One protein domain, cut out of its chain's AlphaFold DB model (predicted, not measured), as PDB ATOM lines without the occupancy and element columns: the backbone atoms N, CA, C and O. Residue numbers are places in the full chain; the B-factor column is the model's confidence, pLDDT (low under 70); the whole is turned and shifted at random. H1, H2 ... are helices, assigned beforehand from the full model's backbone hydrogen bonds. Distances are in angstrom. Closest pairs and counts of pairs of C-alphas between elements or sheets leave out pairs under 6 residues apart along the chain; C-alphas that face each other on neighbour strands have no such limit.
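AT A GLANCE: This is residues 103 to 124 and 260 to 304 of the 304 residues of an uncharacterized protein of Rhodopirellula sp. SM50 (UniProt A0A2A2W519). Little of this domain is regular structure: four short helices make a chain of contacts, H1 to H2 to H3 to H4, with a cut in the printed part between H1 and H2 and loops joining H2 to H3 and H3 to H4, and a long stretch with no named element, residues 284 to 304, follows H4. The 67 printed residues hold H1, H2, H3 and H4 in that order and no named strand; the class is all helix, with 19 residues in named elements. The whole is compact, with a radius of gyration of the C-alphas of 12.2 A and spans of 37 by 29 by 17 A.

IN THESE COORDINATES: H1 is residues 113 to 117, beginning at C-alpha 113 (171.251, 214.716, 250.776). H2 is residues 262 to 265. H3, residues 268 to 273, measures 8.7 A. H4, residues 280 to 283, ends at C-alpha 283 (170.710, 224.024, 247.884).

HOW THE PARTS SIT: H1 and H2 touch, their closest C-alphas, Cys 114 and Cys 263, 4.9 A apart. H2 and H3 only just touch, only at the corner by their tight link, with 3 pairs of C-alphas within 8 A; the closest are Tyr 264 and Glu 270, 6.2 A. H3 and H4 touch, closest at the C-alphas of Pro 268 and Val 280, 5.3 A. H1 and H4 are apart. In H1 and H3 every O i to N i+4 pair is within hydrogen-bond range; H2 and H4 are too short for one.

THE WHOLE: Residues 125 to 259 are not printed, and C-alphas 124 and 260 are 16.1 A apart across the cut. Confidence is under 70 at residue 105 and residues 286 to 304.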
ATOM      1  N   ILE A 103     180.838 214.770 258.274       76.00
ATOM      2  CA  ILE A 103     180.260 215.278 257.017       76.00
ATOM      3  C   ILE A 103     180.031 216.796 257.088       76.00
ATOM      4  O   ILE A 103     180.475 217.488 256.177       76.00
ATOM      5  N   PRO A 104     179.369 217.346 258.122       74.06
ATOM      6  CA  PRO A 104     179.397 218.780 258.344       74.06
ATOM      7  C   PRO A 104     180.636 219.160 259.184       74.06
ATOM      8  O   PRO A 104     181.022 218.411 260.095       74.06
ATOM      9  N   PRO A 105     181.265 220.307 258.886       65.06
ATOM     10  CA  PRO A 105     182.226 220.943 259.781       65.06
ATOM     11  C   PRO A 105     181.524 221.566 261.001       65.06
ATOM     12  O   PRO A 105     182.095 221.548 262.087       65.06
ATOM     13  N   ASP A 106     180.274 222.015 260.819       73.00
ATOM     14  CA  ASP A 106     179.404 222.621 261.835       73.00
ATOM     15  C   ASP A 106     178.177 221.729 262.145       73.00
ATOM     16  O   ASP A 106     178.237 220.500 262.069       73.00
ATOM     17  N   THR A 107     177.036 222.326 262.511       80.44
ATOM     18  CA  THR A 107     175.792 221.626 262.876       80.44
ATOM     19  C   THR A 107     175.089 221.007 261.660       80.44
ATOM     20  O   THR A 107     174.847 221.671 260.651       80.44
ATOM     21  N   CYS A 108     174.710 219.726 261.753       84.56
ATOM     22  CA  CYS A 108     173.917 219.065 260.718       84.56
ATOM     23  C   CYS A 108     172.463 219.564 260.733       84.56
ATOM     24  O   CYS A 108     171.790 219.532 261.757       84.56
ATOM     25  N   ILE A 109     171.936 219.938 259.567       85.12
ATOM     26  CA  ILE A 109     170.533 220.365 259.399       85.12
ATOM     27  C   ILE A 109     169.567 219.215 259.062       85.12
ATOM     28  O   ILE A 109     168.393 219.448 258.792       85.12
ATOM     29  N   ASN A 110     170.058 217.971 259.036       85.81
ATOM     30  CA  ASN A 110     169.283 216.764 258.728       85.81
ATOM     31  C   ASN A 110     168.589 216.731 257.343       85.81
ATOM     32  O   ASN A 110     167.563 216.079 257.183       85.81
ATOM     33  N   CYS A 111     169.197 217.334 256.314       84.75
ATOM     34  CA  CYS A 111     168.661 217.407 254.943       84.75
ATOM     35  C   CYS A 111     168.673 216.096 254.126       84.75
ATOM     36  O   CYS A 111     168.229 216.100 252.986       84.75
ATOM     37  N   GLN A 112     169.226 214.993 254.650       87.75
ATOM     38  CA  GLN A 112     169.305 213.666 254.002       87.75
ATOM     39  C   GLN A 112     170.136 213.561 252.698       87.75
ATOM     40  O   GLN A 112     170.576 212.463 252.363       87.75
ATOM     41  N   LEU A 113     170.480 214.672 252.035       88.00
ATOM     42  CA  LEU A 113     171.251 214.716 250.776       88.00
ATOM     43  C   LEU A 113     172.497 213.818 250.783       88.00
ATOM     44  O   LEU A 113     172.773 213.110 249.817       88.00
ATOM     45  N   CYS A 114     173.244 213.812 251.892       89.00
ATOM     46  CA  CYS A 114     174.452 213.001 252.013       89.00
ATOM     47  C   CYS A 114     174.172 211.489 251.884       89.00
ATOM     48  O   CYS A 114     174.943 210.800 251.215       89.00
ATOM     49  N   GLU A 115     173.079 210.977 252.466       88.44
ATOM     50  CA  GLU A 115     172.703 209.555 252.419       88.44
ATOM     51  C   GLU A 115     172.373 209.102 250.993       88.44
ATOM     52  O   GLU A 115     172.757 207.996 250.601       88.44
ATOM     53  N   ASP A 116     171.725 209.957 250.203       86.56
ATOM     54  CA  ASP A 116     171.292 209.615 248.847       86.56
ATOM     55  C   ASP A 116     172.434 209.615 247.830       86.56
ATOM     56  O   ASP A 116     172.444 208.788 246.917       86.56
ATOM     57  N   VAL A 117     173.447 210.463 248.018       87.44
ATOM     58  CA  VAL A 117     174.606 210.524 247.109       87.44
ATOM     59  C   VAL A 117     175.698 209.508 247.437       87.44
ATOM     60  O   VAL A 117     176.666 209.380 246.684       87.44
ATOM     61  N   CYS A 118     175.600 208.798 248.565       87.62
ATOM     62  CA  CYS A 118     176.626 207.852 248.990       87.62
ATOM     63  C   CYS A 118     176.571 206.557 248.157       87.62
ATOM     64  O   CYS A 118     175.660 205.750 248.358       87.62
ATOM     65  N   PRO A 119     177.583 206.266 247.312       81.94
ATOM     66  CA  PRO A 119     177.561 205.072 246.463       81.94
ATOM     67  C   PRO A 119     177.673 203.767 247.266       81.94
ATOM     68  O   PRO A 119     177.264 202.704 246.810       81.94
ATOM     69  N   TYR A 120     178.208 203.834 248.489       83.81
ATOM     70  CA  TYR A 120     178.410 202.664 249.349       83.81
ATOM     71  C   TYR A 120     177.281 202.443 250.363       83.81
ATOM     72  O   TYR A 120     177.301 201.426 251.067       83.81
ATOM     73  N   GLY A 121     176.330 203.382 250.475       86.31
ATOM     74  CA  GLY A 121     175.289 203.357 251.510       86.31
ATOM     75  C   GLY A 121     175.853 203.414 252.935       86.31
ATOM     76  O   GLY A 121     175.285 202.834 253.856       86.31
ATOM     77  N   ALA A 122     177.001 204.070 253.113       88.31
ATOM     78  CA  ALA A 122     177.770 204.086 254.354       88.31
ATOM     79  C   ALA A 122     177.428 205.275 255.268       88.31
ATOM     80  O   ALA A 122     178.256 205.685 256.076       88.31
ATOM     81  N   ILE A 123     176.242 205.865 255.131       89.50
ATOM     82  CA  ILE A 123     175.788 206.976 255.971       89.50
ATOM     83  C   ILE A 123     174.613 206.497 256.811       89.50
ATOM     84  O   ILE A 123     173.682 205.859 256.319       89.50
ATOM     85  N   HIS A 124     174.693 206.758 258.111       89.44
ATOM     86  CA  HIS A 124     173.665 206.387 259.065       89.44
ATOM     87  C   HIS A 124     172.794 207.595 259.407       89.44
ATOM     88  O   HIS A 124     173.348 208.613 259.830       89.44
ATOM     89  N   CYS A 260     185.579 208.799 250.053       86.44
ATOM     90  CA  CYS A 260     185.583 209.335 248.681       86.44
ATOM     91  C   CYS A 260     185.221 210.832 248.565       86.44
ATOM     92  O   CYS A 260     185.253 211.386 247.474       86.44
ATOM     93  N   GLY A 261     184.792 211.479 249.654       87.06
ATOM     94  CA  GLY A 261     184.482 212.912 249.690       87.06
ATOM     95  C   GLY A 261     183.199 213.347 248.969       87.06
ATOM     96  O   GLY A 261     182.800 214.497 249.110       87.06
ATOM     97  N   ARG A 262     182.488 212.454 248.262       88.19
ATOM     98  CA  ARG A 262     181.262 212.805 247.512       88.19
ATOM     99  C   ARG A 262     180.181 213.455 248.382       88.19
ATOM    100  O   ARG A 262     179.480 214.336 247.914       88.19
ATOM    101  N   CYS A 263     180.075 213.063 249.649       89.56
ATOM    102  CA  CYS A 263     179.121 213.657 250.590       89.56
ATOM    103  C   CYS A 263     179.392 215.140 250.905       89.56
ATOM    104  O   CYS A 263     178.430 215.865 251.134       89.56
ATOM    105  N   TYR A 264     180.647 215.606 250.865       88.94
ATOM    106  CA  TYR A 264     180.987 217.017 251.093       88.94
ATOM    107  C   TYR A 264     180.484 217.911 249.960       88.94
ATOM    108  O   TYR A 264     179.863 218.934 250.212       88.94
ATOM    109  N   TRP A 265     180.647 217.465 248.713       87.44
ATOM    110  CA  TRP A 265     180.216 218.211 247.526       87.44
ATOM    111  C   TRP A 265     178.708 218.462 247.451       87.44
ATOM    112  O   TRP A 265     178.275 219.402 246.791       87.44
ATOM    113  N   TYR A 266     177.907 217.631 248.117       88.25
ATOM    114  CA  TYR A 266     176.448 217.761 248.164       88.25
ATOM    115  C   TYR A 266     175.943 218.280 249.516       88.25
ATOM    116  O   TYR A 266     174.744 218.482 249.679       88.25
ATOM    117  N   CYS A 267     176.831 218.503 250.487       89.75
ATOM    118  CA  CYS A 267     176.461 219.061 251.779       89.75
ATOM    119  C   CYS A 267     176.281 220.585 251.643       89.75
ATOM    120  O   CYS A 267     177.245 221.274 251.310       89.75
ATOM    121  N   PRO A 268     175.087 221.146 251.908       88.12
ATOM    122  CA  PRO A 268     174.855 222.582 251.749       88.12
ATOM    123  C   PRO A 268     175.634 223.410 252.781       88.12
ATOM    124  O   PRO A 268     176.202 224.436 252.434       88.12
ATOM    125  N   VAL A 269     175.759 222.917 254.019       87.62
ATOM    126  CA  VAL A 269     176.565 223.554 255.080       87.62
ATOM    127  C   VAL A 269     178.036 223.667 254.663       87.62
ATOM    128  O   VAL A 269     178.672 224.696 254.866       87.62
ATOM    129  N   GLU A 270     178.564 222.630 254.013       88.06
ATOM    130  CA  GLU A 270     179.931 222.633 253.490       88.06
ATOM    131  C   GLU A 270     180.095 223.634 252.337       88.06
ATOM    132  O   GLU A 270     181.092 224.351 252.280       88.06
ATOM    133  N   LYS A 271     179.099 223.744 251.448       87.56
ATOM    134  CA  LYS A 271     179.104 224.740 250.365       87.56
ATOM    135  C   LYS A 271     179.074 226.177 250.888       87.56
ATOM    136  O   LYS A 271     179.803 227.005 250.351       87.56
ATOM    137  N   VAL A 272     178.292 226.458 251.934       87.88
ATOM    138  CA  VAL A 272     178.282 227.775 252.600       87.88
ATOM    139  C   VAL A 272     179.647 228.068 253.220       87.88
ATOM    140  O   VAL A 272     180.204 229.138 252.986       87.88
ATOM    141  N   ARG A 273     180.247 227.103 253.934       86.56
ATOM    142  CA  ARG A 273     181.601 227.257 254.499       86.56
ATOM    143  C   ARG A 273     182.642 227.596 253.429       86.56
ATOM    144  O   ARG A 273     183.531 228.407 253.671       86.56
ATOM    145  N   LEU A 274     182.544 226.963 252.259       88.00
ATOM    146  CA  LEU A 274     183.438 227.201 251.122       88.00
ATOM    147  C   LEU A 274     183.112 228.489 250.342       88.00
ATOM    148  O   LEU A 274     183.856 228.831 249.425       88.00
ATOM    149  N   GLY A 275     182.029 229.199 250.680       87.19
ATOM    150  CA  GLY A 275     181.587 230.407 249.979       87.19
ATOM    151  C   GLY A 275     181.010 230.148 248.584       87.19
ATOM    152  O   GLY A 275     181.000 231.053 247.757       87.19
ATOM    153  N   LEU A 276     180.562 228.918 248.302       87.62
ATOM    154  CA  LEU A 276     179.978 228.532 247.010       87.62
ATOM    155  C   LEU A 276     178.505 228.941 246.872       87.62
ATOM    156  O   LEU A 276     178.029 229.097 245.754       87.62
ATOM    157  N   ILE A 277     177.794 229.063 247.996       87.50
ATOM    158  CA  ILE A 277     176.398 229.513 248.091       87.50
ATOM    159  C   ILE A 277     176.270 230.452 249.290       87.50
ATOM    160  O   ILE A 277     177.025 230.317 250.260       87.50
ATOM    161  N   SER A 278     175.328 231.393 249.236       83.38
ATOM    162  CA  SER A 278     175.131 232.365 250.321       83.38
ATOM    163  C   SER A 278     174.281 231.834 251.470       83.38
ATOM    164  O   SER A 278     174.479 232.251 252.608       83.38
ATOM    165  N   ASP A 279     173.344 230.928 251.182       83.19
ATOM    166  CA  ASP A 279     172.453 230.333 252.175       83.19
ATOM    167  C   ASP A 279     172.195 228.856 251.852       83.19
ATOM    168  O   ASP A 279     172.220 228.416 250.705       83.19
ATOM    169  N   VAL A 280     171.929 228.077 252.894       81.75
ATOM    170  CA  VAL A 280     171.584 226.657 252.828       81.75
ATOM    171  C   VAL A 280     170.297 226.429 252.030       81.75
ATOM    172  O   VAL A 280     170.183 225.400 251.360       81.75
ATOM    173  N   SER A 281     169.346 227.366 252.103       79.00
ATOM    174  CA  SER A 281     168.049 227.288 251.415       79.00
ATOM    175  C   SER A 281     168.184 227.151 249.894       79.00
ATOM    176  O   SER A 281     167.403 226.429 249.284       79.00
ATOM    177  N   GLU A 282     169.231 227.730 249.302       79.69
ATOM    178  CA  GLU A 282     169.527 227.685 247.863       79.69
ATOM    179  C   GLU A 282     169.840 226.269 247.348       79.69
ATOM    180  O   GLU A 282     169.674 225.962 246.170       79.69
ATOM    181  N   ALA A 283     170.302 225.381 248.231       78.31
ATOM    182  CA  ALA A 283     170.710 224.024 247.884       78.31
ATOM    183  C   ALA A 283     169.691 222.946 248.299       78.31
ATOM    184  O   ALA A 283     169.954 221.755 248.088       78.31
ATOM    185  N   LEU A 284     168.561 223.331 248.901       76.62
ATOM    186  CA  LEU A 284     167.487 222.411 249.280       76.62
ATOM    187  C   LEU A 284     166.444 222.305 248.150       76.62
ATOM    188  O   LEU A 284     166.137 223.311 247.520       76.62
ATOM    189  N   PRO A 285     165.884 221.111 247.877       71.31
ATOM    190  CA  PRO A 285     164.780 220.965 246.927       71.31
ATOM    191  C   PRO A 285     163.537 221.745 247.385       71.31
ATOM    192  O   PRO A 285     163.252 221.793 248.587       71.31
ATOM    193  N   ASP A 286     162.770 222.293 246.436       61.44
ATOM    194  CA  ASP A 286     161.551 223.064 246.715       61.44
ATOM    195  C   ASP A 286     160.604 222.314 247.672       61.44
ATOM    196  O   ASP A 286     160.174 221.189 247.409       61.44
ATOM    197  N   GLY A 287     160.285 222.945 248.808       59.53
ATOM    198  CA  GLY A 287     159.369 222.415 249.827       59.53
ATOM    199  C   GLY A 287     160.019 221.690 251.016       59.53
ATOM    200  O   GLY A 287     159.301 221.301 251.941       59.53
ATOM    201  N   GLN A 288     161.347 221.530 251.056       60.94
ATOM    202  CA  GLN A 288     162.046 220.888 252.175       60.94
ATOM    203  C   GLN A 288     162.657 221.937 253.124       60.94
ATOM    204  O   GLN A 288     163.742 222.451 252.880       60.94
ATOM    205  N   MET A 289     161.972 222.267 254.228       56.22
ATOM    206  CA  MET A 289     162.560 223.124 255.272       56.22
ATOM    207  C   MET A 289     163.505 222.317 256.179       56.22
ATOM    208  O   MET A 289     163.177 221.184 256.546       56.22
ATOM    209  N   PRO A 290     164.667 222.871 256.576       56.50
ATOM    210  CA  PRO A 290     165.575 222.196 257.492       56.50
ATOM    211  C   PRO A 290     164.879 221.961 258.837       56.50
ATOM    212  O   PRO A 290     164.372 222.884 259.466       56.50
ATOM    213  N   THR A 291     164.857 220.710 259.297       58.47
ATOM    214  CA  THR A 291     164.240 220.321 260.579       58.47
ATOM    215  C   THR A 291     165.184 220.497 261.776       58.47
ATOM    216  O   THR A 291     164.866 220.068 262.884       58.47
ATOM    217  N   GLY A 292     166.378 221.054 261.549       54.09
ATOM    218  CA  GLY A 292     167.344 221.435 262.583       54.09
ATOM    219  C   GLY A 292     167.279 222.935 262.894       54.09
ATOM    220  O   GLY A 292     166.634 223.677 262.153       54.09
ATOM    221  N   PRO A 293     167.940 223.412 263.966       43.72
ATOM    222  CA  PRO A 293     168.084 224.846 264.182       43.72
ATOM    223  C   PRO A 293     168.735 225.458 262.938       43.72
ATOM    224  O   PRO A 293     169.808 225.020 262.517       43.72
ATOM    225  N   LEU A 294     168.061 226.438 262.333       45.09
ATOM    226  CA  LEU A 294     168.632 227.289 261.297       45.09
ATOM    227  C   LEU A 294     169.801 228.036 261.937       45.09
ATOM    228  O   LEU A 294     169.624 229.100 262.529       45.09
ATOM    229  N   VAL A 295     171.001 227.462 261.866       45.31
ATOM    230  CA  VAL A 295     172.205 228.265 262.028       45.31
ATOM    231  C   VAL A 295     172.154 229.221 260.851       45.31
ATOM    232  O   VAL A 295     172.329 228.804 259.707       45.31
ATOM    233  N   GLN A 296     171.825 230.484 261.127       40.16
ATOM    234  CA  GLN A 296     172.056 231.578 260.199       40.16
ATOM    235  C   GLN A 296     173.569 231.645 259.982       40.16
ATOM    236  O   GLN A 296     174.275 232.400 260.643       40.16
ATOM    237  N   LEU A 297     174.082 230.807 259.085       46.34
ATOM    238  CA  LEU A 297     175.395 230.975 258.493       46.34
ATOM    239  C   LEU A 297     175.253 232.107 257.477       46.34
ATOM    240  O   LEU A 297     175.336 231.903 256.273       46.34
ATOM    241  N   THR A 298     174.959 233.312 257.968       38.59
ATOM    242  CA  THR A 298     175.184 234.507 257.172       38.59
ATOM    243  C   THR A 298     176.676 234.547 256.882       38.59
ATOM    244  O   THR A 298     177.498 234.298 257.767       38.59
ATOM    245  N   VAL A 299     177.026 234.788 255.620       41.56
ATOM    246  CA  VAL A 299     178.404 234.958 255.153       41.56
ATOM    247  C   VAL A 299     179.029 236.109 255.947       41.56
ATOM    248  O   VAL A 299     178.898 237.280 255.606       41.56
ATOM    249  N   GLY A 300     179.639 235.771 257.079       41.34
ATOM    250  CA  GLY A 300     180.014 236.705 258.127       41.34
ATOM    251  C   GLY A 300     181.480 236.546 258.476       41.34
ATOM    252  O   GLY A 300     181.820 235.896 259.457       41.34
ATOM    253  N   GLY A 301     182.333 237.182 257.675       36.81
ATOM    254  CA  GLY A 301     183.655 237.624 258.108       36.81
ATOM    255  C   GLY A 301     184.707 236.530 258.263       36.81
ATOM    256  O   GLY A 301     184.859 235.914 259.313       36.81
ATOM    257  N   LYS A 302     185.537 236.417 257.228       35.66
ATOM    258  CA  LYS A 302     186.939 235.993 257.291       35.66
ATOM    259  C   LYS A 302     187.581 236.482 258.607       35.66
ATOM    260  O   LYS A 302     187.875 237.669 258.731       35.66
ATOM    261  N   LYS A 303     187.781 235.601 259.592       35.25
ATOM    262  CA  LYS A 303     188.677 235.894 260.718       35.25
ATOM    263  C   LYS A 303     190.080 235.451 260.321       35.25
ATOM    264  O   LYS A 303     190.311 234.271 260.068       35.25
ATOM    265  N   SER A 304     190.919 236.475 260.165       33.75
ATOM    266  CA  SER A 304     192.381 236.437 260.126       33.75
ATOM    267  C   SER A 304     192.972 235.581 261.238       33.75
ATOM    268  O   SER A 304     192.333 235.480 262.309       33.75
TER     269      SER A 304